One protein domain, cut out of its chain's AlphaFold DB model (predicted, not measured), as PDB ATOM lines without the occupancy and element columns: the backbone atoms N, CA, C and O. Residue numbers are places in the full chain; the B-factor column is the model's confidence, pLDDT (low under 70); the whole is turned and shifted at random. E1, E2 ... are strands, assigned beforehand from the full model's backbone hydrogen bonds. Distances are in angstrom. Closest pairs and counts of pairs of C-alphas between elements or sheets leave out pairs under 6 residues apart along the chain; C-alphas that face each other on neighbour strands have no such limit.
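AT A GLANCE: This is residues 99 to 171 of the 174 residues of an uncharacterized protein of Cardinium endosymbiont of Culicoides punctatus (UniProt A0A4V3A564). What shape does the model have? A strongly twisted sheet of four strands, E3 E2 E4 E5, is curled like part of a barrel, with the hairpin E4 and E5 near the middle and the hairpin E2 and E3 at one end. At the opposite end lies a small two-strand pair, E1 and E6, and the long unnamed stretch 102 to 129 loops between E1 and E2. What is it made of? The 73 printed residues have no named helix and six strands, E1 to E6 in chain order, both sheets antiparallel; the class is all strand, with 31 residues in named elements, under half. The whole is compact and rounded, with a radius of gyration of the C-alphas of 11.5 A and spans of 29 by 25 by 24 A.

IN THESE COORDINATES: Where do the strands run? E1 is residues 99 to 101, from C-alpha 99 at (45.180, -43.595, -18.588), 7.0 A long; E2 is 130 to 134, 13.1 A, and E3 is 137 to 140, 10.1 A. What follows? E4 is 147 to 152, 15.8 A; E5 is 155 to 160, 16.9 A; E6 is 164 to 170, 19.1 A, ending at C-alpha 170 at (55.664, -35.724, -21.623).

HOW THE PARTS SIT: What does E1 pair with? E1 and E6 are antiparallel at 134 degrees, with N 100 and O 165 2.8 A apart, within hydrogen-bond range. How is the larger sheet joined? E3 and E2 have N 139 and O 132 at 2.8 A, E2 and E4 have N 131 and O 147 at 3.0 A, and E4 and E5 have N 148 and O 159 at 2.9 A, each within hydrogen-bond range. How do the sheets meet? E5 and E6 meet only through their link; E4 and E6 are apart.

THE WHOLE: How large is it? The two C-alphas farthest apart, Asp 135 and Pro 170, are 33.9 A apart. Which link is long? That from E1 to E2, 28 residues. Is anything missing or uncertain? The printed part has no cut, and no printed residue is under 70 in pLDDT.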
ATOM      1  N   ILE A  99      46.426 -43.160 -19.209       97.25
ATOM      2  CA  ILE A  99      45.180 -43.595 -18.588       97.25
ATOM      3  C   ILE A  99      45.287 -43.395 -17.076       97.25
ATOM      4  O   ILE A  99      46.252 -43.814 -16.440       97.25
ATOM      5  N   HIS A 100      44.262 -42.775 -16.497       96.69
ATOM      6  CA  HIS A 100      44.129 -42.520 -15.064       96.69
ATOM      7  C   HIS A 100      42.732 -42.933 -14.607       96.69
ATOM      8  O   HIS A 100      41.768 -42.774 -15.354       96.69
ATOM      9  N   SER A 101      42.577 -43.383 -13.366       96.50
ATOM     10  CA  SER A 101      41.248 -43.555 -12.761       96.50
ATOM     11  C   SER A 101      40.546 -42.200 -12.590       96.50
ATOM     12  O   SER A 101      41.187 -41.218 -12.198       96.50
ATOM     13  N   LYS A 102      39.231 -42.118 -12.839       93.38
ATOM     14  CA  LYS A 102      38.473 -40.848 -12.719       93.38
ATOM     15  C   LYS A 102      38.515 -40.228 -11.323       93.38
ATOM     16  O   LYS A 102      38.601 -39.008 -11.218       93.38
ATOM     17  N   ASN A 103      38.506 -41.061 -10.284       91.06
ATOM     18  CA  ASN A 103      38.382 -40.633  -8.887       91.06
ATOM     19  C   ASN A 103      39.571 -41.054  -8.010       91.06
ATOM     20  O   ASN A 103      39.418 -41.131  -6.795       91.06
ATOM     21  N   ASP A 104      40.719 -41.378  -8.615       91.12
ATOM     22  CA  ASP A 104      41.901 -41.896  -7.898       91.12
ATOM     23  C   ASP A 104      41.581 -43.123  -7.016       91.12
ATOM     24  O   ASP A 104      42.167 -43.341  -5.957       91.12
ATOM     25  N   THR A 105      40.604 -43.924  -7.449       94.44
ATOM     26  CA  THR A 105      40.189 -45.171  -6.803       94.44
ATOM     27  C   THR A 105      40.676 -46.369  -7.608       94.44
ATOM     28  O   THR A 105      40.695 -46.285  -8.837       94.44
ATOM     29  N   PRO A 106      40.968 -47.514  -6.963       97.00
ATOM     30  CA  PRO A 106      41.222 -48.753  -7.683       97.00
ATOM     31  C   PRO A 106      40.063 -49.102  -8.623       97.00
ATOM     32  O   PRO A 106      38.898 -48.962  -8.244       97.00
ATOM     33  N   ILE A 107      40.380 -49.580  -9.826       97.31
ATOM     34  CA  ILE A 107      39.406 -49.966 -10.858       97.31
ATOM     35  C   ILE A 107      39.606 -51.426 -11.270       97.31
ATOM     36  O   ILE A 107      40.667 -52.004 -11.030       97.31
ATOM     37  N   ILE A 108      38.583 -52.049 -11.852       97.31
ATOM     38  CA  ILE A 108      38.646 -53.459 -12.260       97.31
ATOM     39  C   ILE A 108      39.394 -53.571 -13.588       97.31
ATOM     40  O   ILE A 108      38.992 -52.974 -14.583       97.31
ATOM     41  N   GLU A 109      40.436 -54.395 -13.619       96.31
ATOM     42  CA  GLU A 109      41.055 -54.851 -14.859       96.31
ATOM     43  C   GLU A 109      40.209 -55.978 -15.465       96.31
ATOM     44  O   GLU A 109      39.870 -56.963 -14.798       96.31
ATOM     45  N   LEU A 110      39.795 -55.807 -16.718       96.44
ATOM     46  CA  LEU A 110      38.689 -56.564 -17.296       96.44
ATOM     47  C   LEU A 110      39.041 -58.007 -17.679       96.44
ATOM     48  O   LEU A 110      38.113 -58.820 -17.747       96.44
ATOM     49  N   PHE A 111      40.308 -58.360 -17.884       95.19
ATOM     50  CA  PHE A 111      40.713 -59.726 -18.228       95.19
ATOM     51  C   PHE A 111      40.871 -60.605 -16.987       95.19
ATOM     52  O   PHE A 111      40.251 -61.663 -16.878       95.19
ATOM     53  N   SER A 112      41.651 -60.154 -16.008       94.94
ATOM     54  CA  SER A 112      41.928 -60.884 -14.766       94.94
ATOM     55  C   SER A 112      40.871 -60.683 -13.680       94.94
ATOM     56  O   SER A 112      40.874 -61.418 -12.689       94.94
ATOM     57  N   LYS A 113      39.986 -59.689 -13.843       95.50
ATOM     58  CA  LYS A 113      38.969 -59.260 -12.863       95.50
ATOM     59  C   LYS A 113      39.553 -58.787 -11.529       95.50
ATOM     60  O   LYS A 113      38.852 -58.757 -10.516       95.50
ATOM     61  N   LYS A 114      40.836 -58.421 -11.501       96.19
ATOM     62  CA  LYS A 114      41.507 -57.894 -10.307       96.19
ATOM     63  C   LYS A 114      41.308 -56.386 -10.202       96.19
ATOM     64  O   LYS A 114      41.276 -55.686 -11.206       96.19
ATOM     65  N   MET A 115      41.233 -55.889  -8.970       97.62
ATOM     66  CA  MET A 115      41.316 -54.453  -8.703       97.62
ATOM     67  C   MET A 115      42.760 -53.991  -8.900       97.62
ATOM     68  O   MET A 115      43.675 -54.569  -8.310       97.62
ATOM     69  N   ILE A 116      42.952 -52.947  -9.697       96.56
ATOM     70  CA  ILE A 116      44.239 -52.298  -9.925       96.56
ATOM     71  C   ILE A 116      44.139 -50.849  -9.472       96.56
ATOM     72  O   ILE A 116      43.240 -50.113  -9.870       96.56
ATOM     73  N   ASP A 117      45.091 -50.445  -8.640       96.50
ATOM     74  CA  ASP A 117      45.266 -49.061  -8.232       96.50
ATOM     75  C   ASP A 117      46.264 -48.376  -9.171       96.50
ATOM     76  O   ASP A 117      47.475 -48.497  -8.995       96.50
ATOM     77  N   ILE A 118      45.742 -47.701 -10.201       94.75
ATOM     78  CA  ILE A 118      46.559 -47.022 -11.219       94.75
ATOM     79  C   ILE A 118      47.405 -45.908 -10.592       94.75
ATOM     80  O   ILE A 118      48.548 -45.711 -10.996       94.75
ATOM     81  N   ALA A 119      46.876 -45.206  -9.586       91.75
ATOM     82  CA  ALA A 119      47.559 -44.082  -8.950       91.75
ATOM     83  C   ALA A 119      48.811 -44.510  -8.163       91.75
ATOM     84  O   ALA A 119      49.707 -43.696  -7.948       91.75
ATOM     85  N   ASN A 120      48.880 -45.781  -7.758       92.44
ATOM     86  CA  ASN A 120      49.991 -46.360  -7.002       92.44
ATOM     87  C   ASN A 120      50.932 -47.229  -7.859       92.44
ATOM     88  O   ASN A 120      51.723 -48.001  -7.314       92.44
ATOM     89  N   LEU A 121      50.856 -47.132  -9.188       92.50
ATOM     90  CA  LEU A 121      51.815 -47.785 -10.077       92.50
ATOM     91  C   LEU A 121      53.131 -47.003 -10.155       92.50
ATOM     92  O   LEU A 121      53.159 -45.779 -10.074       92.50
ATOM     93  N   ASP A 122      54.231 -47.719 -10.403       89.75
ATOM     94  CA  ASP A 122      55.572 -47.127 -10.554       89.75
ATOM     95  C   ASP A 122      55.712 -46.237 -11.810       89.75
ATOM     96  O   ASP A 122      56.736 -45.580 -12.004       89.75
ATOM     97  N   ARG A 123      54.715 -46.254 -12.703       89.69
ATOM     98  CA  ARG A 123      54.672 -45.486 -13.950       89.69
ATOM     99  C   ARG A 123      53.230 -45.204 -14.367       89.69
ATOM    100  O   ARG A 123      52.340 -45.997 -14.066       89.69
ATOM    101  N   ASP A 124      53.047 -44.142 -15.147       92.56
ATOM    102  CA  ASP A 124      51.791 -43.902 -15.856       92.56
ATOM    103  C   ASP A 124      51.496 -45.037 -16.853       92.56
ATOM    104  O   ASP A 124      52.412 -45.632 -17.433       92.56
ATOM    105  N   LEU A 125      50.208 -45.325 -17.051       95.06
ATOM    106  CA  LEU A 125      49.737 -46.296 -18.036       95.06
ATOM    107  C   LEU A 125      49.492 -45.620 -19.370       95.06
ATOM    108  O   LEU A 125      48.687 -44.701 -19.448       95.06
ATOM    109  N   ASP A 126      50.147 -46.097 -20.415       95.62
ATOM    110  CA  ASP A 126      50.020 -45.524 -21.751       95.62
ATOM    111  C   ASP A 126      48.741 -46.038 -22.408       95.62
ATOM    112  O   ASP A 126      48.401 -47.215 -22.271       95.62
ATOM    113  N   LEU A 127      48.012 -45.160 -23.091       96.44
ATOM    114  CA  LEU A 127      46.916 -45.581 -23.949       96.44
ATOM    115  C   LEU A 127      47.508 -46.298 -25.160       96.44
ATOM    116  O   LEU A 127      48.243 -45.681 -25.924       96.44
ATOM    117  N   ASP A 128      47.155 -47.567 -25.325       94.56
ATOM    118  CA  ASP A 128      47.440 -48.312 -26.547       94.56
ATOM    119  C   ASP A 128      46.343 -48.036 -27.584       94.56
ATOM    120  O   ASP A 128      46.565 -47.354 -28.583       94.56
ATOM    121  N   SER A 129      45.123 -48.495 -27.298       95.31
ATOM    122  CA  SER A 129      43.997 -48.401 -28.223       95.31
ATOM    123  C   SER A 129      42.643 -48.501 -27.514       95.31
ATOM    124  O   SER A 129      42.540 -48.894 -26.350       95.31
ATOM    125  N   PHE A 130      41.575 -48.122 -28.215       96.31
ATOM    126  CA  PHE A 130      40.197 -48.425 -27.837       96.31
ATOM    127  C   PHE A 130      39.796 -49.817 -28.329       96.31
ATOM    128  O   PHE A 130      40.117 -50.206 -29.452       96.31
ATOM    129  N   CYS A 131      39.016 -50.538 -27.528       95.19
ATOM    130  CA  CYS A 131      38.498 -51.851 -27.896       95.19
ATOM    131  C   CYS A 131      37.082 -52.076 -27.360       95.19
ATOM    132  O   CYS A 131      36.623 -51.400 -26.432       95.19
ATOM    133  N   TYR A 132      36.393 -53.056 -27.936       95.62
ATOM    134  CA  TYR A 132      35.244 -53.666 -27.285       95.62
ATOM    135  C   TYR A 132      35.730 -54.782 -26.373       95.62
ATOM    136  O   TYR A 132      36.355 -55.728 -26.845       95.62
ATOM    137  N   CYS A 133      35.425 -54.701 -25.078       94.81
ATOM    138  CA  CYS A 133      35.674 -55.790 -24.144       94.81
ATOM    139  C   CYS A 133      34.354 -56.433 -23.708       94.81
ATOM    140  O   CYS A 133      33.435 -55.745 -23.248       94.81
ATOM    141  N   ASN A 134      34.288 -57.763 -23.796       91.56
ATOM    142  CA  ASN A 134      33.175 -58.569 -23.301       91.56
ATOM    143  C   ASN A 134      33.679 -59.878 -22.689       91.56
ATOM    144  O   ASN A 134      34.439 -60.603 -23.322       91.56
ATOM    145  N   ASP A 135      33.274 -60.172 -21.452       85.88
ATOM    146  CA  ASP A 135      33.601 -61.421 -20.745       85.88
ATOM    147  C   ASP A 135      35.086 -61.844 -20.787       85.88
ATOM    148  O   ASP A 135      35.417 -63.026 -20.812       85.88
ATOM    149  N   GLY A 136      36.002 -60.868 -20.747       81.56
ATOM    150  CA  GLY A 136      37.450 -61.115 -20.740       81.56
ATOM    151  C   GLY A 136      38.075 -61.305 -22.125       81.56
ATOM    152  O   GLY A 136      39.283 -61.503 -22.217       81.56
ATOM    153  N   TYR A 137      37.284 -61.202 -23.191       88.69
ATOM    154  CA  TYR A 137      37.763 -61.094 -24.565       88.69
ATOM    155  C   TYR A 137      37.743 -59.637 -25.005       88.69
ATOM    156  O   TYR A 137      36.880 -58.867 -24.571       88.69
ATOM    157  N   TYR A 138      38.672 -59.277 -25.888       92.56
ATOM    158  CA  TYR A 138      38.661 -57.987 -26.558       92.56
ATOM    159  C   TYR A 138      38.551 -58.164 -28.069       92.56
ATOM    160  O   TYR A 138      39.046 -59.138 -28.637       92.56
ATOM    161  N   TYR A 139      37.901 -57.195 -28.697       90.31
ATOM    162  CA  TYR A 139      37.736 -57.093 -30.135       90.31
ATOM    163  C   TYR A 139      38.228 -55.700 -30.540       90.31
ATOM    164  O   TYR A 139      37.596 -54.700 -30.168       90.31
ATOM    165  N   PRO A 140      39.389 -55.599 -31.210       84.38
ATOM    166  CA  PRO A 140      39.882 -54.315 -31.681       84.38
ATOM    167  C   PRO A 140      38.926 -53.785 -32.753       84.38
ATOM    168  O   PRO A 140      38.390 -54.552 -33.549       84.38
ATOM    169  N   PHE A 141      38.675 -52.476 -32.734       77.56
ATOM    170  CA  PHE A 141      37.915 -51.755 -33.768       77.56
ATOM    171  C   PHE A 141      36.462 -52.205 -34.023       77.56
ATOM    172  O   PHE A 141      35.778 -51.644 -34.875       77.56
ATOM    173  N   GLN A 142      35.937 -53.145 -33.238       84.69
ATOM    174  CA  GLN A 142      34.541 -53.554 -33.292       84.69
ATOM    175  C   GLN A 142      33.713 -52.713 -32.321       84.69
ATOM    176  O   GLN A 142      33.997 -52.668 -31.127       84.69
ATOM    177  N   ALA A 143      32.656 -52.061 -32.804       86.69
ATOM    178  CA  ALA A 143      31.727 -51.370 -31.918       86.69
ATOM    179  C   ALA A 143      30.954 -52.378 -31.032       86.69
ATOM    180  O   ALA A 143      30.566 -53.447 -31.517       86.69
ATOM    181  N   PRO A 144      30.655 -52.040 -29.763       93.00
ATOM    182  CA  PRO A 144      30.939 -50.766 -29.096       93.00
ATOM    183  C   PRO A 144      32.347 -50.713 -28.481       93.00
ATOM    184  O   PRO A 144      32.707 -51.577 -27.684       93.00
ATOM    185  N   LEU A 145      33.104 -49.646 -28.744       95.06
ATOM    186  CA  LEU A 145      34.448 -49.426 -28.192       95.06
ATOM    187  C   LEU A 145      34.378 -48.968 -26.725       95.06
ATOM    188  O   LEU A 145      34.688 -47.831 -26.393       95.06
ATOM    189  N   ASN A 146      33.887 -49.820 -25.832       96.44
ATOM    190  CA  ASN A 146      33.575 -49.481 -24.439       96.44
ATOM    191  C   ASN A 146      34.787 -49.466 -23.486       96.44
ATOM    192  O   ASN A 146      34.627 -49.123 -22.313       96.44
ATOM    193  N   SER A 147      35.969 -49.852 -23.961       97.44
ATOM    194  CA  SER A 147      37.150 -50.086 -23.128       97.44
ATOM    195  C   SER A 147      38.420 -49.517 -23.762       97.44
ATOM    196  O   SER A 147      38.452 -49.187 -24.949       97.44
ATOM    197  N   VAL A 148      39.475 -49.407 -22.954       97.06
ATOM    198  CA  VAL A 148      40.831 -49.045 -23.394       97.06
ATOM    199  C   VAL A 148      41.824 -50.141 -23.056       97.06
ATOM    200  O   VAL A 148      41.713 -50.766 -21.999       97.06
ATOM    201  N   LEU A 149      42.799 -50.333 -23.940       96.69
ATOM    202  CA  LEU A 149      43.934 -51.230 -23.765       96.69
ATOM    203  C   LEU A 149      45.172 -50.473 -23.277       96.69
ATOM    204  O   LEU A 149      45.380 -49.295 -23.580       96.69
ATOM    205  N   SER A 150      45.988 -51.175 -22.497       95.94
ATOM    206  CA  SER A 150      47.299 -50.731 -22.027       95.94
ATOM    207  C   SER A 150      48.166 -51.937 -21.660       95.94
ATOM    208  O   SER A 150      47.724 -53.082 -21.755       95.94
ATOM    209  N   TYR A 151      49.384 -51.683 -21.177       94.88
ATOM    210  CA  TYR A 151      50.321 -52.718 -20.752       94.88
ATOM    211  C   TYR A 151      50.897 -52.462 -19.357       94.88
ATOM    212  O   TYR A 151      51.558 -51.448 -19.092       94.88
ATOM    213  N   ILE A 152      50.761 -53.451 -18.474       94.88
ATOM    214  CA  ILE A 152      51.404 -53.479 -17.155       94.88
ATOM    215  C   ILE A 152      52.488 -54.547 -17.177       94.88
ATOM    216  O   ILE A 152      52.198 -55.732 -17.238       94.88
ATOM    217  N   LYS A 153      53.760 -54.129 -17.113       92.69
ATOM    218  CA  LYS A 153      54.923 -55.043 -17.122       92.69
ATOM    219  C   LYS A 153      54.947 -56.011 -18.324       92.69
ATOM    220  O   LYS A 153      55.494 -57.099 -18.220       92.69
ATOM    221  N   GLY A 154      54.399 -55.576 -19.461       92.44
ATOM    222  CA  GLY A 154      54.300 -56.371 -20.691       92.44
ATOM    223  C   GLY A 154      53.002 -57.171 -20.813       92.44
ATOM    224  O   GLY A 154      52.692 -57.628 -21.907       92.44
ATOM    225  N   ASP A 155      52.215 -57.279 -19.743       94.62
ATOM    226  CA  ASP A 155      50.906 -57.923 -19.789       94.62
ATOM    227  C   ASP A 155      49.856 -56.936 -20.298       94.62
ATOM    228  O   ASP A 155      49.733 -55.822 -19.774       94.62
ATOM    229  N   LEU A 156      49.098 -57.354 -21.313       95.00
ATOM    230  CA  LEU A 156      47.964 -56.598 -21.833       95.00
ATOM    231  C   LEU A 156      46.872 -56.511 -20.759       95.00
ATOM    232  O   LEU A 156      46.490 -57.519 -20.163       95.00
ATOM    233  N   VAL A 157      46.358 -55.306 -20.540       96.44
ATOM    234  CA  VAL A 157      45.278 -55.023 -19.591       96.44
ATOM    235  C   VAL A 157      44.193 -54.190 -20.253       96.44
ATOM    236  O   VAL A 157      44.478 -53.401 -21.156       96.44
ATOM    237  N   ALA A 158      42.958 -54.342 -19.778       97.25
ATOM    238  CA  ALA A 158      41.826 -53.558 -20.255       97.25
ATOM    239  C   ALA A 158      41.063 -52.891 -19.107       97.25
ATOM    240  O   ALA A 158      40.858 -53.492 -18.050       97.25
ATOM    241  N   PHE A 159      40.591 -51.667 -19.343       97.44
ATOM    242  CA  PHE A 159      39.773 -50.906 -18.394       97.44
ATOM    243  C   PHE A 159      38.534 -50.321 -19.071       97.44
ATOM    244  O   PHE A 159      38.582 -49.927 -20.236       97.44
ATOM    245  N   SER A 160      37.432 -50.230 -18.324       97.00
ATOM    246  CA  SER A 160      36.200 -49.586 -18.792       97.00
ATOM    247  C   SER A 160      36.407 -48.085 -18.993       97.00
ATOM    248  O   SER A 160      36.964 -47.406 -18.127       97.00
ATOM    249  N   LEU A 161      35.874 -47.533 -20.087       96.94
ATOM    250  CA  LEU A 161      35.834 -46.082 -20.321       96.94
ATOM    251  C   LEU A 161      35.031 -45.309 -19.268       96.94
ATOM    252  O   LEU A 161      35.214 -44.101 -19.080       96.94
ATOM    253  N   GLU A 162      34.125 -45.985 -18.568       96.56
ATOM    254  CA  GLU A 162      33.371 -45.369 -17.479       96.56
ATOM    255  C   GLU A 162      34.263 -45.068 -16.271       96.56
ATOM    256  O   GLU A 162      34.019 -44.075 -15.582       96.56
ATOM    257  N   ASP A 163      35.347 -45.824 -16.099       97.31
ATOM    258  CA  ASP A 163      36.222 -45.775 -14.927       97.31
ATOM    259  C   ASP A 163      37.498 -44.943 -15.145       97.31
ATOM    260  O   ASP A 163      38.163 -44.550 -14.178       97.31
ATOM    261  N   VAL A 164      37.832 -44.627 -16.403       97.44
ATOM    262  CA  VAL A 164      39.099 -43.972 -16.774       97.44
ATOM    263  C   VAL A 164      38.945 -42.592 -17.410       97.44
ATOM    264  O   VAL A 164      37.913 -42.223 -17.959       97.44
ATOM    265  N   THR A 165      40.015 -41.817 -17.353       97.25
ATOM    266  CA  THR A 165      40.168 -40.475 -17.929       97.25
ATOM    267  C   THR A 165      41.618 -40.312 -18.364       97.25
ATOM    268  O   THR A 165      42.503 -41.047 -17.916       97.25
ATOM    269  N   PHE A 166      41.870 -39.353 -19.239       97.62
ATOM    270  CA  PHE A 166      43.102 -39.272 -19.994       97.62
ATOM    271  C   PHE A 166      43.927 -38.041 -19.632       97.62
ATOM    272  O   PHE A 166      43.422 -36.996 -19.204       97.62
ATOM    273  N   ARG A 167      45.242 -38.156 -19.811       96.31
ATOM    274  CA  ARG A 167      46.183 -37.041 -19.674       96.31
ATOM    275  C   ARG A 167      47.211 -37.074 -20.793       96.31
ATOM    276  O   ARG A 167      47.675 -38.138 -21.183       96.31
ATOM    277  N   LYS A 168      47.601 -35.889 -21.267       95.88
ATOM    278  CA  LYS A 168      48.771 -35.709 -22.129       95.88
ATOM    279  C   LYS A 168      49.998 -35.585 -21.232       95.88
ATOM    280  O   LYS A 168      50.104 -34.607 -20.489       95.88
ATOM    281  N   THR A 169      50.907 -36.544 -21.319       94.88
ATOM    282  CA  THR A 169      52.098 -36.631 -20.468       94.88
ATOM    283  C   THR A 169      53.357 -36.526 -21.329       94.88
ATOM    284  O   THR A 169      53.407 -37.165 -22.380       94.88
ATOM    285  N   PRO A 170      54.376 -35.738 -20.935       94.31
ATOM    286  CA  PRO A 170      55.664 -35.724 -21.623       94.31
ATOM    287  C   PRO A 170      56.326 -37.108 -21.633       94.31
ATOM    288  O   PRO A 170      56.305 -37.828 -20.634       94.31
ATOM    289  N   ILE A 171      56.957 -37.465 -22.748       92.75
ATOM    290  CA  ILE A 171      57.851 -38.618 -22.821       92.75
ATOM    291  C   ILE A 171      59.206 -38.152 -22.289       92.75
ATOM    292  O   ILE A 171      59.885 -37.340 -22.918       92.75
TER     293      ILE A 171